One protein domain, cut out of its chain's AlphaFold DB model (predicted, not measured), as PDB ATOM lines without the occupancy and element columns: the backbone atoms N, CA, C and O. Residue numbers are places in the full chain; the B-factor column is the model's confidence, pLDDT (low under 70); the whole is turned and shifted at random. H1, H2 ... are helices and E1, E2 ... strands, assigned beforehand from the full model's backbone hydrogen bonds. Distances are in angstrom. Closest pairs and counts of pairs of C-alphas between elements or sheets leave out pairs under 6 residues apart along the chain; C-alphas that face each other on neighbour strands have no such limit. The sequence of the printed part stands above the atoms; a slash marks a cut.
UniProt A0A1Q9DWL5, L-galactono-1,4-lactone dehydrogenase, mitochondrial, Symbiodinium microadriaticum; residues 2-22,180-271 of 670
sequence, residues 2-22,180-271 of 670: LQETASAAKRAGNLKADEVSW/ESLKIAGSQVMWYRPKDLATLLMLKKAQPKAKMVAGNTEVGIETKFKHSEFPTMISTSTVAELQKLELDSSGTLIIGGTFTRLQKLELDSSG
ATOM      1  N   LEU A   2     204.472 236.822 337.723       56.94
ATOM      2  CA  LEU A   2     205.154 237.714 338.697       56.94
ATOM      3  C   LEU A   2     204.526 239.116 338.865       56.94
ATOM      4  O   LEU A   2     204.414 239.619 339.984       56.94
ATOM      5  N   GLN A   3     204.075 239.742 337.774       61.97
ATOM      6  CA  GLN A   3     203.391 241.043 337.827       61.97
ATOM      7  C   GLN A   3     202.011 240.955 338.502       61.97
ATOM      8  O   GLN A   3     201.634 241.847 339.263       61.97
ATOM      9  N   GLU A   4     201.272 239.864 338.279       63.88
ATOM     10  CA  GLU A   4     199.984 239.613 338.937       63.88
ATOM     11  C   GLU A   4     200.175 239.382 340.439       63.88
ATOM     12  O   GLU A   4     199.431 239.944 341.243       63.88
ATOM     13  N   THR A   5     201.216 238.640 340.833       64.69
ATOM     14  CA  THR A   5     201.585 238.425 342.241       64.69
ATOM     15  C   THR A   5     201.932 239.742 342.937       64.69
ATOM     16  O   THR A   5     201.437 240.006 344.034       64.69
ATOM     17  N   ALA A   6     202.720 240.612 342.296       66.06
ATOM     18  CA  ALA A   6     203.053 241.935 342.830       66.06
ATOM     19  C   ALA A   6     201.807 242.833 342.972       66.06
ATOM     20  O   ALA A   6     201.626 243.511 343.987       66.06
ATOM     21  N   SER A   7     200.906 242.792 341.987       69.94
ATOM     22  CA  SER A   7     199.620 243.496 342.034       69.94
ATOM     23  C   SER A   7     198.707 242.964 343.149       69.94
ATOM     24  O   SER A   7     198.114 243.739 343.905       69.94
ATOM     25  N   ALA A   8     198.624 241.642 343.320       68.31
ATOM     26  CA  ALA A   8     197.876 241.004 344.400       68.31
ATOM     27  C   ALA A   8     198.435 241.365 345.783       68.31
ATOM     28  O   ALA A   8     197.653 241.671 346.680       68.31
ATOM     29  N   ALA A   9     199.759 241.420 345.947       69.12
ATOM     30  CA  ALA A   9     200.398 241.852 347.189       69.12
ATOM     31  C   ALA A   9     200.078 243.318 347.534       69.12
ATOM     32  O   ALA A   9     199.782 243.633 348.688       69.12
ATOM     33  N   LYS A  10     200.057 244.210 346.532       72.50
ATOM     34  CA  LYS A  10     199.649 245.612 346.717       72.50
ATOM     35  C   LYS A  10     198.181 245.725 347.141       72.50
ATOM     36  O   LYS A  10     197.875 246.481 348.059       72.50
ATOM     37  N   ARG A  11     197.284 244.949 346.519       76.56
ATOM     38  CA  ARG A  11     195.863 244.875 346.910       76.56
ATOM     39  C   ARG A  11     195.689 244.320 348.323       76.56
ATOM     40  O   ARG A  11     194.965 244.912 349.111       76.56
ATOM     41  N   ALA A  12     196.404 243.249 348.668       73.25
ATOM     42  CA  ALA A  12     196.378 242.642 349.998       73.25
ATOM     43  C   ALA A  12     196.808 243.614 351.107       73.25
ATOM     44  O   ALA A  12     196.291 243.545 352.217       73.25
ATOM     45  N   GLY A  13     197.739 244.532 350.817       70.44
ATOM     46  CA  GLY A  13     198.174 245.563 351.761       70.44
ATOM     47  C   GLY A  13     197.078 246.554 352.164       70.44
ATOM     48  O   GLY A  13     197.150 247.098 353.263       70.44
ATOM     49  N   ASN A  14     196.072 246.741 351.307       74.50
ATOM     50  CA  ASN A  14     194.963 247.672 351.516       74.50
ATOM     51  C   ASN A  14     193.652 246.976 351.917       74.50
ATOM     52  O   ASN A  14     192.718 247.662 352.312       74.50
ATOM     53  N   LEU A  15     193.577 245.646 351.801       79.56
ATOM     54  CA  LEU A  15     192.368 244.866 352.057       79.56
ATOM     55  C   LEU A  15     192.185 244.637 353.563       79.56
ATOM     56  O   LEU A  15     193.101 244.133 354.224       79.56
ATOM     57  N   LYS A  16     191.000 244.936 354.100       76.94
ATOM     58  CA  LYS A  16     190.643 244.568 355.479       76.94
ATOM     59  C   LYS A  16     189.728 243.340 355.520       76.94
ATOM     60  O   LYS A  16     189.054 243.009 354.549       76.94
ATOM     61  N   ALA A  17     189.732 242.616 356.640       71.88
ATOM     62  CA  ALA A  17     189.018 241.340 356.767       71.88
ATOM     63  C   ALA A  17     187.480 241.476 356.741       71.88
ATOM     64  O   ALA A  17     186.794 240.526 356.358       71.88
ATOM     65  N   ASP A  18     186.962 242.634 357.146       76.62
ATOM     66  CA  ASP A  18     185.553 243.048 357.132       76.62
ATOM     67  C   ASP A  18     185.045 243.433 355.733       76.62
ATOM     68  O   ASP A  18     183.845 243.383 355.483       76.62
ATOM     69  N   GLU A  19     185.947 243.739 354.799       81.94
ATOM     70  CA  GLU A  19     185.621 244.054 353.400       81.94
ATOM     71  C   GLU A  19     185.493 242.791 352.519       81.94
ATOM     72  O   GLU A  19     185.105 242.872 351.351       81.94
ATOM     73  N   VAL A  20     185.817 241.607 353.054       85.94
ATOM     74  CA  VAL A  20     185.733 240.328 352.333       85.94
ATOM     75  C   VAL A  20     184.369 239.676 352.565       85.94
ATOM     76  O   VAL A  20     183.976 239.433 353.702       85.94
ATOM     77  N   SER A  21     183.672 239.317 351.479       89.94
ATOM     78  CA  SER A  21     182.449 238.502 351.565       89.94
ATOM     79  C   SER A  21     182.790 237.066 351.957       89.94
ATOM     80  O   SER A  21     183.553 236.393 351.247       89.94
ATOM     81  N   TRP A  22     182.225 236.611 353.077       92.56
ATOM     82  CA  TRP A  22     182.461 235.288 353.649       92.56
ATOM     83  C   TRP A  22     181.205 234.420 353.603       92.56
ATOM     84  O   TRP A  22     180.250 234.644 354.347       92.56
ATOM     85  N   GLU A 180     182.460 234.426 346.459       87.31
ATOM     86  CA  GLU A 180     182.745 234.617 347.883       87.31
ATOM     87  C   GLU A 180     183.888 233.725 348.376       87.31
ATOM     88  O   GLU A 180     184.078 232.602 347.906       87.31
ATOM     89  N   SER A 181     184.626 234.210 349.376       93.06
ATOM     90  CA  SER A 181     185.576 233.376 350.117       93.06
ATOM     91  C   SER A 181     184.824 232.544 351.160       93.06
ATOM     92  O   SER A 181     183.786 232.966 351.662       93.06
ATOM     93  N   LEU A 182     185.331 231.368 351.529       93.75
ATOM     94  CA  LEU A 182     184.716 230.534 352.570       93.75
ATOM     95  C   LEU A 182     185.373 230.798 353.928       93.75
ATOM     96  O   LEU A 182     186.603 230.843 354.010       93.75
ATOM     97  N   LYS A 183     184.571 230.893 354.987       95.56
ATOM     98  CA  LYS A 183     185.021 230.901 356.382       95.56
ATOM     99  C   LYS A 183     184.147 229.968 357.209       95.56
ATOM    100  O   LYS A 183     182.979 230.266 357.432       95.56
ATOM    101  N   ILE A 184     184.725 228.885 357.714       96.44
ATOM    102  CA  ILE A 184     184.047 227.948 358.612       96.44
ATOM    103  C   ILE A 184     184.708 228.025 359.984       96.44
ATOM    104  O   ILE A 184     185.906 227.776 360.117       96.44
ATOM    105  N   ALA A 185     183.923 228.392 360.991       95.06
ATOM    106  CA  ALA A 185     184.350 228.409 362.381       95.06
ATOM    107  C   ALA A 185     183.883 227.116 363.052       95.06
ATOM    108  O   ALA A 185     182.690 226.964 363.297       95.06
ATOM    109  N   GLY A 186     184.810 226.197 363.312       91.56
ATOM    110  CA  GLY A 186     184.537 225.032 364.147       91.56
ATOM    111  C   GLY A 186     184.894 225.273 365.607       91.56
ATOM    112  O   GLY A 186     185.491 226.290 365.967       91.56
ATOM    113  N   SER A 187     184.575 224.283 366.428       90.81
ATOM    114  CA  SER A 187     184.879 224.225 367.861       90.81
ATOM    115  C   SER A 187     186.362 224.445 368.200       90.81
ATOM    116  O   SER A 187     186.675 225.137 369.167       90.81
ATOM    117  N   GLN A 188     187.274 223.881 367.401       86.94
ATOM    118  CA  GLN A 188     188.725 223.918 367.649       86.94
ATOM    119  C   GLN A 188     189.535 224.574 366.527       86.94
ATOM    120  O   GLN A 188     190.660 225.025 366.741       86.94
ATOM    121  N   VAL A 189     188.985 224.612 365.313       92.75
ATOM    122  CA  VAL A 189     189.714 225.015 364.110       92.75
ATOM    123  C   VAL A 189     188.917 226.055 363.342       92.75
ATOM    124  O   VAL A 189     187.731 225.878 363.068       92.75
ATOM    125  N   MET A 190     189.601 227.117 362.927       95.25
ATOM    126  CA  MET A 190     189.104 228.071 361.944       95.25
ATOM    127  C   MET A 190     189.598 227.685 360.547       95.25
ATOM    128  O   MET A 190     190.802 227.533 360.332       95.25
ATOM    129  N   TRP A 191     188.691 227.555 359.583       94.81
ATOM    130  CA  TRP A 191     189.022 227.259 358.190       94.81
ATOM    131  C   TRP A 191     188.687 228.424 357.273       94.81
ATOM    132  O   TRP A 191     187.555 228.908 357.257       94.81
ATOM    133  N   TYR A 192     189.652 228.811 356.447       95.25
ATOM    134  CA  TYR A 192     189.481 229.812 355.402       95.25
ATOM    135  C   TYR A 192     189.739 229.207 354.023       95.25
ATOM    136  O   TYR A 192     190.719 228.495 353.831       95.25
ATOM    137  N   ARG A 193     188.916 229.544 353.029       92.75
ATOM    138  CA  ARG A 193     189.202 229.306 351.605       92.75
ATOM    139  C   ARG A 193     189.106 230.636 350.849       92.75
ATOM    140  O   ARG A 193     188.002 231.015 350.452       92.75
ATOM    141  N   PRO A 194     190.214 231.381 350.702       90.88
ATOM    142  CA  PRO A 194     190.249 232.610 349.919       90.88
ATOM    143  C   PRO A 194     189.907 232.356 348.448       90.88
ATOM    144  O   PRO A 194     190.413 231.415 347.834       90.88
ATOM    145  N   LYS A 195     189.085 233.230 347.865       89.00
ATOM    146  CA  LYS A 195     188.763 233.179 346.430       89.00
ATOM    147  C   LYS A 195     189.902 233.654 345.523       89.00
ATOM    148  O   LYS A 195     189.948 233.289 344.358       89.00
ATOM    149  N   ASP A 196     190.797 234.491 346.046       87.44
ATOM    150  CA  ASP A 196     191.860 235.137 345.280       87.44
ATOM    151  C   ASP A 196     193.159 235.271 346.087       87.44
ATOM    152  O   ASP A 196     193.193 235.137 347.318       87.44
ATOM    153  N   LEU A 197     194.255 235.539 345.372       86.88
ATOM    154  CA  LEU A 197     195.583 235.668 345.962       86.88
ATOM    155  C   LEU A 197     195.681 236.848 346.941       86.88
ATOM    156  O   LEU A 197     196.399 236.757 347.935       86.88
ATOM    157  N   ALA A 198     194.949 237.941 346.706       86.81
ATOM    158  CA  ALA A 198     194.968 239.099 347.600       86.81
ATOM    159  C   ALA A 198     194.403 238.745 348.986       86.81
ATOM    160  O   ALA A 198     195.021 239.052 350.007       86.81
ATOM    161  N   THR A 199     193.280 238.027 349.022       89.56
ATOM    162  CA  THR A 199     192.660 237.539 350.259       89.56
ATOM    163  C   THR A 199     193.564 236.526 350.964       89.56
ATOM    164  O   THR A 199     193.735 236.603 352.180       89.56
ATOM    165  N   LEU A 200     194.200 235.613 350.216       89.56
ATOM    166  CA  LEU A 200     195.166 234.656 350.774       89.56
ATOM    167  C   LEU A 200     196.340 235.367 351.465       89.56
ATOM    168  O   LEU A 200     196.673 235.047 352.607       89.56
ATOM    169  N   LEU A 201     196.958 236.341 350.792       88.19
ATOM    170  CA  LEU A 201     198.096 237.089 351.330       88.19
ATOM    171  C   LEU A 201     197.699 237.932 352.548       88.19
ATOM    172  O   LEU A 201     198.452 237.987 353.521       88.19
ATOM    173  N   MET A 202     196.510 238.541 352.526       90.94
ATOM    174  CA  MET A 202     195.960 239.277 353.667       90.94
ATOM    175  C   MET A 202     195.785 238.361 354.887       90.94
ATOM    176  O   MET A 202     196.308 238.674 355.958       90.94
ATOM    177  N   LEU A 203     195.161 237.188 354.716       89.19
ATOM    178  CA  LEU A 203     195.010 236.200 355.789       89.19
ATOM    179  C   LEU A 203     196.363 235.732 356.327       89.19
ATOM    180  O   LEU A 203     196.556 235.662 357.539       89.19
ATOM    181  N   LYS A 204     197.326 235.448 355.443       88.31
ATOM    182  CA  LYS A 204     198.652 234.973 355.852       88.31
ATOM    183  C   LYS A 204     199.455 236.048 356.587       88.31
ATOM    184  O   LYS A 204     200.199 235.717 357.506       88.31
ATOM    185  N   LYS A 205     199.280 237.323 356.231       87.88
ATOM    186  CA  LYS A 205     199.863 238.462 356.956       87.88
ATOM    187  C   LYS A 205     199.222 238.637 358.335       87.88
ATOM    188  O   LYS A 205     199.940 238.858 359.305       87.88
ATOM    189  N   ALA A 206     197.896 238.530 358.424       87.50
ATOM    190  CA  ALA A 206     197.162 238.648 359.683       87.50
ATOM    191  C   ALA A 206     197.424 237.462 360.627       87.50
ATOM    192  O   ALA A 206     197.481 237.633 361.843       87.50
ATOM    193  N   GLN A 207     197.613 236.262 360.074       89.56
ATOM    194  CA  GLN A 207     197.852 235.029 360.818       89.56
ATOM    195  C   GLN A 207     199.062 234.269 360.253       89.56
ATOM    196  O   GLN A 207     198.911 233.241 359.583       89.56
ATOM    197  N   PRO A 208     200.297 234.709 360.564       89.44
ATOM    198  CA  PRO A 208     201.510 234.089 360.029       89.44
ATOM    199  C   PRO A 208     201.633 232.594 360.355       89.44
ATOM    200  O   PRO A 208     202.150 231.822 359.545       89.44
ATOM    201  N   LYS A 209     201.098 232.169 361.509       87.75
ATOM    202  CA  LYS A 209     201.105 230.775 361.980       87.75
ATOM    203  C   LYS A 209     200.032 229.883 361.340       87.75
ATOM    204  O   LYS A 209     200.091 228.674 361.531       87.75
ATOM    205  N   ALA A 210     199.077 230.436 360.587       88.88
ATOM    206  CA  ALA A 210     198.029 229.638 359.954       88.88
ATOM    207  C   ALA A 210     198.631 228.635 358.955       88.88
ATOM    208  O   ALA A 210     199.474 228.998 358.117       88.88
ATOM    209  N   LYS A 211     198.209 227.370 359.045       89.75
ATOM    210  CA  LYS A 211     198.711 226.289 358.191       89.75
ATOM    211  C   LYS A 211     198.040 226.382 356.821       89.75
ATOM    212  O   LYS A 211     196.821 226.489 356.730       89.75
ATOM    213  N   MET A 212     198.830 226.367 355.750       87.19
ATOM    214  CA  MET A 212     198.284 226.306 354.392       87.19
ATOM    215  C   MET A 212     197.958 224.858 354.040       87.19
ATOM    216  O   MET A 212     198.755 223.962 354.323       87.19
ATOM    217  N   VAL A 213     196.803 224.636 353.422       80.31
ATOM    218  CA  VAL A 213     196.300 223.304 353.081       80.31
ATOM    219  C   VAL A 213     195.931 223.272 351.599       80.31
ATOM    220  O   VAL A 213     195.091 224.037 351.143       80.31
ATOM    221  N   ALA A 214     196.554 222.376 350.836       75.38
ATOM    222  CA  ALA A 214     196.174 222.095 349.450       75.38
ATOM    223  C   ALA A 214     195.449 220.743 349.368       75.38
ATOM    224  O   ALA A 214     194.224 220.693 349.368       75.38
ATOM    225  N   GLY A 215     196.206 219.639 349.364       67.12
ATOM    226  CA  GLY A 215     195.662 218.273 349.318       67.12
ATOM    227  C   GLY A 215     195.424 217.615 350.683       67.12
ATOM    228  O   GLY A 215     194.889 216.516 350.732       67.12
ATOM    229  N   ASN A 216     195.844 218.255 351.780       79.00
ATOM    230  CA  ASN A 216     195.771 217.738 353.157       79.00
ATOM    231  C   ASN A 216     196.497 216.396 353.421       79.00
ATOM    232  O   ASN A 216     196.374 215.838 354.506       79.00
ATOM    233  N   THR A 217     197.288 215.883 352.475       67.75
ATOM    234  CA  THR A 217     197.957 214.575 352.589       67.75
ATOM    235  C   THR A 217     199.111 214.542 353.585       67.75
ATOM    236  O   THR A 217     199.450 213.467 354.053       67.75
ATOM    237  N   GLU A 218     199.694 215.694 353.928       71.81
ATOM    238  CA  GLU A 218     200.676 215.808 355.019       71.81
ATOM    239  C   GLU A 218     200.002 216.326 356.292       71.81
ATOM    240  O   GLU A 218     200.070 215.696 357.338       71.81
ATOM    241  N   VAL A 219     199.274 217.445 356.189       74.06
ATOM    242  CA  VAL A 219     198.613 218.085 357.340       74.06
ATOM    243  C   VAL A 219     197.637 217.129 358.031       74.06
ATOM    244  O   VAL A 219     197.644 217.044 359.252       74.06
ATOM    245  N   GLY A 220     196.864 216.342 357.278       70.31
ATOM    246  CA  GLY A 220     195.974 215.330 357.844       70.31
ATOM    247  C   GLY A 220     196.714 214.230 358.612       70.31
ATOM    248  O   GLY A 220     196.214 213.767 359.633       70.31
ATOM    249  N   ILE A 221     197.919 213.852 358.172       75.12
ATOM    250  CA  ILE A 221     198.772 212.881 358.872       75.12
ATOM    251  C   ILE A 221     199.378 213.505 360.130       75.12
ATOM    252  O   ILE A 221     199.369 212.877 361.186       75.12
ATOM    253  N   GLU A 222     199.859 214.747 360.044       72.75
ATOM    254  CA  GLU A 222     200.365 215.502 361.194       72.75
ATOM    255  C   GLU A 222     199.296 215.631 362.287       72.75
ATOM    256  O   GLU A 222     199.561 215.307 363.442       72.75
ATOM    257  N   THR A 223     198.079 216.039 361.932       78.00
ATOM    258  CA  THR A 223     196.988 216.184 362.902       78.00
ATOM    259  C   THR A 223     196.575 214.838 363.492       78.00
ATOM    260  O   THR A 223     196.373 214.733 364.696       78.00
ATOM    261  N   LYS A 224     196.467 213.791 362.664       74.31
ATOM    262  CA  LYS A 224     195.914 212.502 363.097       74.31
ATOM    263  C   LYS A 224     196.903 211.611 363.844       74.31
ATOM    264  O   LYS A 224     196.515 210.978 364.814       74.31
ATOM    265  N   PHE A 225     198.147 211.532 363.378       66.44
ATOM    266  CA  PHE A 225     199.142 210.583 363.892       66.44
ATOM    267  C   PHE A 225     200.288 211.253 364.649       66.44
ATOM    268  O   PHE A 225     200.992 210.585 365.402       66.44
ATOM    269  N   LYS A 226     200.509 212.557 364.443       72.88
ATOM    270  CA  LYS A 226     201.511 213.333 365.195       72.88
ATOM    271  C   LYS A 226     200.867 214.254 366.241       72.88
ATOM    272  O   LYS A 226     201.596 214.956 366.931       72.88
ATOM    273  N   HIS A 227     199.533 214.238 366.355       78.31
ATOM    274  CA  HIS A 227     198.737 215.081 367.256       78.31
ATOM    275  C   HIS A 227     199.071 216.578 367.135       78.31
ATOM    276  O   HIS A 227     199.022 217.327 368.109       78.31
ATOM    277  N   SER A 228     199.445 217.022 365.931       78.44
ATOM    278  CA  SER A 228     199.737 218.428 365.671       78.44
ATOM    279  C   SER A 228     198.449 219.244 365.657       78.44
ATOM    280  O   SER A 228     197.526 218.956 364.896       78.44
ATOM    281  N   GLU A 229     198.410 220.318 366.437       85.19
ATOM    282  CA  GLU A 229     197.260 221.216 366.481       85.19
ATOM    283  C   GLU A 229     197.466 222.427 365.566       85.19
ATOM    284  O   GLU A 229     198.434 223.184 365.687       85.19
ATOM    285  N   PHE A 230     196.511 222.644 364.660       89.62
ATOM    286  CA  PHE A 230     196.479 223.807 363.778       89.62
ATOM    287  C   PHE A 230     195.178 224.588 363.996       89.62
ATOM    288  O   PHE A 230     194.198 224.347 363.291       89.62
ATOM    289  N   PRO A 231     195.159 225.568 364.924       91.00
ATOM    290  CA  PRO A 231     193.954 226.343 365.244       91.00
ATOM    291  C   PRO A 231     193.393 227.124 364.053       91.00
ATOM    292  O   PRO A 231     192.239 227.550 364.050       91.00
ATOM    293  N   THR A 232     194.216 227.368 363.030       94.12
ATOM    294  CA  THR A 232     193.766 228.008 361.799       94.12
ATOM    295  C   THR A 232     194.396 227.377 360.569       94.12
ATOM    296  O   THR A 232     195.621 227.257 360.470       94.12
ATOM    297  N   MET A 233     193.538 227.024 359.617       91.12
ATOM    298  CA  MET A 233     193.895 226.439 358.333       91.12
ATOM    299  C   MET A 233     193.387 227.309 357.181       91.12
ATOM    300  O   MET A 233     192.259 227.803 357.209       91.12
ATOM    301  N   ILE A 234     194.223 227.494 356.159       91.50
ATOM    302  CA  ILE A 234     193.896 228.270 354.960       91.50
ATOM    303  C   ILE A 234     194.056 227.375 353.734       91.50
ATOM    304  O   ILE A 234     195.165 226.954 353.407       91.50
ATOM    305  N   SER A 235     192.957 227.106 353.037       88.38
ATOM    306  CA  SER A 235     192.975 226.373 351.779       88.38
ATOM    307  C   SER A 235     193.503 227.224 350.631       88.38
ATOM    308  O   SER A 235     193.054 228.350 350.428       88.38
ATOM    309  N   THR A 236     194.407 226.673 349.828       84.88
ATOM    310  CA  THR A 236     194.919 227.327 348.611       84.88
ATOM    311  C   THR A 236     194.256 226.807 347.332       84.88
ATOM    312  O   THR A 236     194.634 227.206 346.230       84.88
ATOM    313  N   SER A 237     193.256 225.927 347.459       78.12
ATOM    314  CA  SER A 237     192.678 225.143 346.357       78.12
ATOM    315  C   SER A 237     191.834 225.933 345.353       78.12
ATOM    316  O   SER A 237     191.379 225.351 344.375       78.12
ATOM    317  N   THR A 238     191.578 227.218 345.585       78.44
ATOM    318  CA  THR A 238     190.758 228.086 344.713       78.44
ATOM    319  C   THR A 238     191.519 229.293 344.177       78.44
ATOM    320  O   THR A 238     190.972 230.061 343.395       78.44
ATOM    321  N   VAL A 239     192.780 229.472 344.578       82.19
ATOM    322  CA  VAL A 239     193.595 230.610 344.145       82.19
ATOM    323  C   VAL A 239     194.173 230.308 342.767       82.19
ATOM    324  O   VAL A 239     195.103 229.510 342.643       82.19
ATOM    325  N   ALA A 240     193.610 230.945 341.738       79.62
ATOM    326  CA  ALA A 240     193.932 230.683 340.337       79.62
ATOM    327  C   ALA A 240     195.430 230.829 340.040       79.62
ATOM    328  O   ALA A 240     196.010 229.980 339.372       79.62
ATOM    329  N   GLU A 241     196.089 231.852 340.592       78.69
ATOM    330  CA  GLU A 241     197.521 232.099 340.396       78.69
ATOM    331  C   GLU A 241     198.400 230.936 340.884       78.69
ATOM    332  O   GLU A 241     199.474 230.712 340.333       78.69
ATOM    333  N   LEU A 242     197.943 230.163 341.876       76.44
ATOM    334  CA  LEU A 242     198.669 229.001 342.400       76.44
ATOM    335  C   LEU A 242     198.404 227.710 341.613       76.44
ATOM    336  O   LEU A 242     198.983 226.679 341.945       76.44
ATOM    337  N   GLN A 243     197.546 227.748 340.597       72.88
ATOM    338  CA  GLN A 243     197.197 226.597 339.753       72.88
ATOM    339  C   GLN A 243     197.719 226.733 338.324       72.88
ATOM    340  O   GLN A 243     197.550 225.822 337.516       72.88
ATOM    341  N   LYS A 244     198.341 227.871 338.006       70.06
ATOM    342  CA  LYS A 244     198.872 228.154 336.678       70.06
ATOM    343  C   LYS A 244     200.138 227.354 336.399       70.06
ATOM    344  O   LYS A 244     200.946 227.084 337.288       70.06
ATOM    345  N   LEU A 245     200.308 227.057 335.122       70.12
ATOM    346  CA  LEU A 245     201.533 226.565 334.528       70.12
ATOM    347  C   LEU A 245     201.870 227.515 333.378       70.12
ATOM    348  O   LEU A 245     201.060 227.669 332.466       70.12
ATOM    349  N   GLU A 246     203.016 228.183 333.439       68.00
ATOM    350  CA  GLU A 246     203.439 229.155 332.423       68.00
ATOM    351  C   GLU A 246     204.878 228.853 331.999       68.00
ATOM    352  O   GLU A 246     205.726 228.586 332.845       68.00
ATOM    353  N   LEU A 247     205.161 228.920 330.698       69.62
ATOM    354  CA  LEU A 247     206.526 228.972 330.178       69.62
ATOM    355  C   LEU A 247     206.852 230.441 329.906       69.62
ATOM    356  O   LEU A 247     206.115 231.110 329.179       69.62
ATOM    357  N   ASP A 248     207.905 230.967 330.522       68.88
ATOM    358  CA  ASP A 248     208.302 232.350 330.280       68.88
ATOM    359  C   ASP A 248     209.068 232.512 328.953       68.88
ATOM    360  O   ASP A 248     209.453 231.545 328.293       68.88
ATOM    361  N   SER A 249     209.318 233.761 328.558       68.12
ATOM    362  CA  SER A 249     210.038 234.088 327.320       68.12
ATOM    363  C   SER A 249     211.502 233.629 327.300       68.12
ATOM    364  O   SER A 249     212.140 233.709 326.255       68.12
ATOM    365  N   SER A 250     212.052 233.193 328.438       70.88
ATOM    366  CA  SER A 250     213.398 232.618 328.551       70.88
ATOM    367  C   SER A 250     213.407 231.090 328.433       70.88
ATOM    368  O   SER A 250     214.479 230.487 328.440       70.88
ATOM    369  N   GLY A 251     212.231 230.465 328.309       63.97
ATOM    370  CA  GLY A 251     212.071 229.012 328.319       63.97
ATOM    371  C   GLY A 251     212.020 228.406 329.726       63.97
ATOM    372  O   GLY A 251     212.125 227.189 329.865       63.97
ATOM    373  N   THR A 252     211.854 229.217 330.775       66.94
ATOM    374  CA  THR A 252     211.728 228.736 332.157       66.94
ATOM    375  C   THR A 252     210.284 228.337 332.452       66.94
ATOM    376  O   THR A 252     209.355 229.122 332.254       66.94
ATOM    377  N   LEU A 253     210.091 227.116 332.961       71.56
ATOM    378  CA  LEU A 253     208.785 226.611 333.379       71.56
ATOM    379  C   LEU A 253     208.443 227.067 334.802       71.56
ATOM    380  O   LEU A 253     209.133 226.726 335.762       71.56
ATOM    381  N   ILE A 254     207.334 227.786 334.943       64.44
ATOM    382  CA  ILE A 254     206.792 228.269 336.210       64.44
ATOM    383  C   ILE A 254     205.562 227.436 336.574       64.44
ATOM    384  O   ILE A 254     204.554 227.448 335.867       64.44
ATOM    385  N   ILE A 255     205.641 226.734 337.707       71.44
ATOM    386  CA  ILE A 255     204.578 225.868 338.227       71.44
ATOM    387  C   ILE A 255     203.987 226.494 339.493       71.44
ATOM    388  O   ILE A 255     204.704 226.768 340.456       71.44
ATOM    389  N   GLY A 256     202.672 226.710 339.509       67.88
ATOM    390  CA  GLY A 256     201.957 227.202 340.682       67.88
ATOM    391  C   GLY A 256     202.012 226.221 341.863       67.88
ATOM    392  O   GLY A 256     201.939 225.006 341.694       67.88
ATOM    393  N   GLY A 257     202.108 226.743 343.089       64.62
ATOM    394  CA  GLY A 257     202.329 225.930 344.298       64.62
ATOM    395  C   GLY A 257     201.194 224.974 344.697       64.62
ATOM    396  O   GLY A 257     201.391 224.134 345.571       64.62
ATOM    397  N   THR A 258     200.017 225.083 344.076       66.56
ATOM    398  CA  THR A 258     198.863 224.188 344.284       66.56
ATOM    399  C   THR A 258     198.627 223.279 343.065       66.56
ATOM    400  O   THR A 258     197.627 222.561 343.007       66.56
ATOM    401  N   PHE A 259     199.532 223.286 342.080       64.94
ATOM    402  CA  PHE A 259     199.455 222.407 340.915       64.94
ATOM    403  C   PHE A 259     199.528 220.936 341.350       64.94
ATOM    404  O   PHE A 259     200.369 220.546 342.163       64.94
ATOM    405  N   THR A 260     198.618 220.103 340.842       58.41
ATOM    406  CA  THR A 260     198.504 218.708 341.297       58.41
ATOM    407  C   THR A 260     199.341 217.779 340.422       58.41
ATOM    408  O   THR A 260     199.315 217.881 339.200       58.41
ATOM    409  N   ARG A 261     200.020 216.796 341.032       47.66
ATOM    410  CA  ARG A 261     200.882 215.806 340.345       47.66
ATOM    411  C   ARG A 261     200.155 214.954 339.281       47.66
ATOM    412  O   ARG A 261     200.804 214.273 338.499       47.66
ATOM    413  N   LEU A 262     198.817 214.977 339.261       43.12
ATOM    414  CA  LEU A 262     197.968 214.253 338.307       43.12
ATOM    415  C   LEU A 262     197.745 214.998 336.977       43.12
ATOM    416  O   LEU A 262     197.277 214.381 336.021       43.12
ATOM    417  N   GLN A 263     198.059 216.294 336.888       50.19
ATOM    418  CA  GLN A 263     197.992 217.046 335.632       50.19
ATOM    419  C   GLN A 263     199.248 216.742 334.806       50.19
ATOM    420  O   GLN A 263     200.364 217.065 335.210       50.19
ATOM    421  N   LYS A 264     199.071 216.040 333.680       44.62
ATOM    422  CA  LYS A 264     200.177 215.595 332.828       44.62
ATOM    423  C   LYS A 264     200.745 216.794 332.066       44.62
ATOM    424  O   LYS A 264     200.000 217.525 331.419       44.62
ATOM    425  N   LEU A 265     202.058 216.969 332.143       50.84
ATOM    426  CA  LEU A 265     202.805 217.843 331.248       50.84
ATOM    427  C   LEU A 265     203.095 217.050 329.972       50.84
ATOM    428  O   LEU A 265     203.696 215.977 330.044       50.84
ATOM    429  N   GLU A 266     202.613 217.527 328.834       47.75
ATOM    430  CA  GLU A 266     202.881 216.950 327.515       47.75
ATOM    431  C   GLU A 266     203.633 217.983 326.664       47.75
ATOM    432  O   GLU A 266     203.612 219.172 326.966       47.75
ATOM    433  N   LEU A 267     204.353 217.538 325.637       42.59
ATOM    434  CA  LEU A 267     204.916 218.415 324.610       42.59
ATOM    435  C   LEU A 267     204.093 218.195 323.341       42.59
ATOM    436  O   LEU A 267     203.776 217.049 323.019       42.59
ATOM    437  N   ASP A 268     203.731 219.266 322.641       43.78
ATOM    438  CA  ASP A 268     203.165 219.150 321.300       43.78
ATOM    439  C   ASP A 268     204.250 218.750 320.280       43.78
ATOM    440  O   ASP A 268     205.441 218.661 320.595       43.78
ATOM    441  N   SER A 269     203.843 218.511 319.034       38.53
ATOM    442  CA  SER A 269     204.742 218.126 317.937       38.53
ATOM    443  C   SER A 269     205.802 219.182 317.586       38.53
ATOM    444  O   SER A 269     206.754 218.867 316.875       38.53
ATOM    445  N   SER A 270     205.677 220.413 318.097       36.59
ATOM    446  CA  SER A 270     206.665 221.489 317.946       36.59
ATOM    447  C   SER A 270     207.681 221.553 319.095       36.59
ATOM    448  O   SER A 270     208.602 222.369 319.056       36.59
ATOM    449  N   GLY A 271     207.538 220.695 320.113       36.22
ATOM    450  CA  GLY A 271     208.353 220.737 321.328       36.22
ATOM    451  C   GLY A 271     207.897 221.801 322.332       36.22
ATOM    452  O   GLY A 271     208.654 222.137 323.243       36.22
TER     453      GLY A 271
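This is residues 2 to 22 and 180 to 271 of the 670 residues of the protein "L-galactono-1,4-lactone dehydrogenase, mitochondrial" of Symbiodinium microadriaticum (UniProt A0A1Q9DWL5). A small sheet, E1 E2 E4 E3, has H2 over one face, with H1 packed on H2 farther out, while H3 sits in a loop between E3 and E4 and hardly reaches the sheet. After E4 the printed part leads away from this body to a separate small hairpin, E5 and E6, and then to E7, and its last residues, 266 to 271, stick out. The 113 printed residues hold three named helices and seven named strands in the order H1 E1 E2 H2 E3 H3 E4 E5 E6 E7; the larger sheet is mixed, the class is mixed, helices and strands, and under half of the residues are in named elements. The whole is loose, with a radius of gyration of the C-alphas of 16.5 A, and spans 55 by 39 by 21 A, only just flat.

Start with H1, residues 2 to 14, and look for H2, residues 197 to 206: they touch, closest at the C-alphas of Ala 12 and Ala 198, 4.5 A apart, at a steep tilt of 50 degrees, the same way. Next find E1, residues 181 to 185, and E2, residues 190 to 193, an antiparallel hairpin with N 184 and O 191 at 2.9 A. E4, residues 232 to 235, is parallel to E2, with N 233 and O 190 at 2.9 A. E3, residues 211 to 213, is an edge strand parallel to E4, with N 213 and O 234 at 2.8 A. H2 is on this sheet at a height of 9.2 A, along the strands, at 7 degrees to E2 on the local plane. E2, H2 and E3 form a split strand-helix-strand unit, with E4 between the two strands, and its crossover is right-handed. H3, residues 219 to 225, only grazes the sheet with residues 219 to 220; E3, H3 and E4 form a strand-helix-strand unit of two parallel neighbours joined through a helix, also right-handed. E5, residues 245 to 247, and E6, residues 253 to 255, form a hairpin with N 254 and O 246 at 2.8 A. E7, residues 264 to 267, pairs with no named strand. Every O i to N i+4 pair is within hydrogen-bond range in H2 and H3, and 8 of 9 in H1.

Find C-alpha 2 at (205.154, 237.714, 338.697); H1 runs 19.2 A from there. E1 spans 13.3 A and H2 14.1 A. E7 ends at C-alpha 267, (204.916, 218.415, 324.610).

The C-alphas farthest apart are those of Ser 187 and Ser 270, 54.5 A. Residues 23 to 179 are not printed, and C-alphas 22 and 180 are 5.8 A apart across the cut. Of the links printed whole, none is long. Mean pLDDT of the printed part is 76.1; 34 residues are under 70, among them 2 to 9 and 256 to 271.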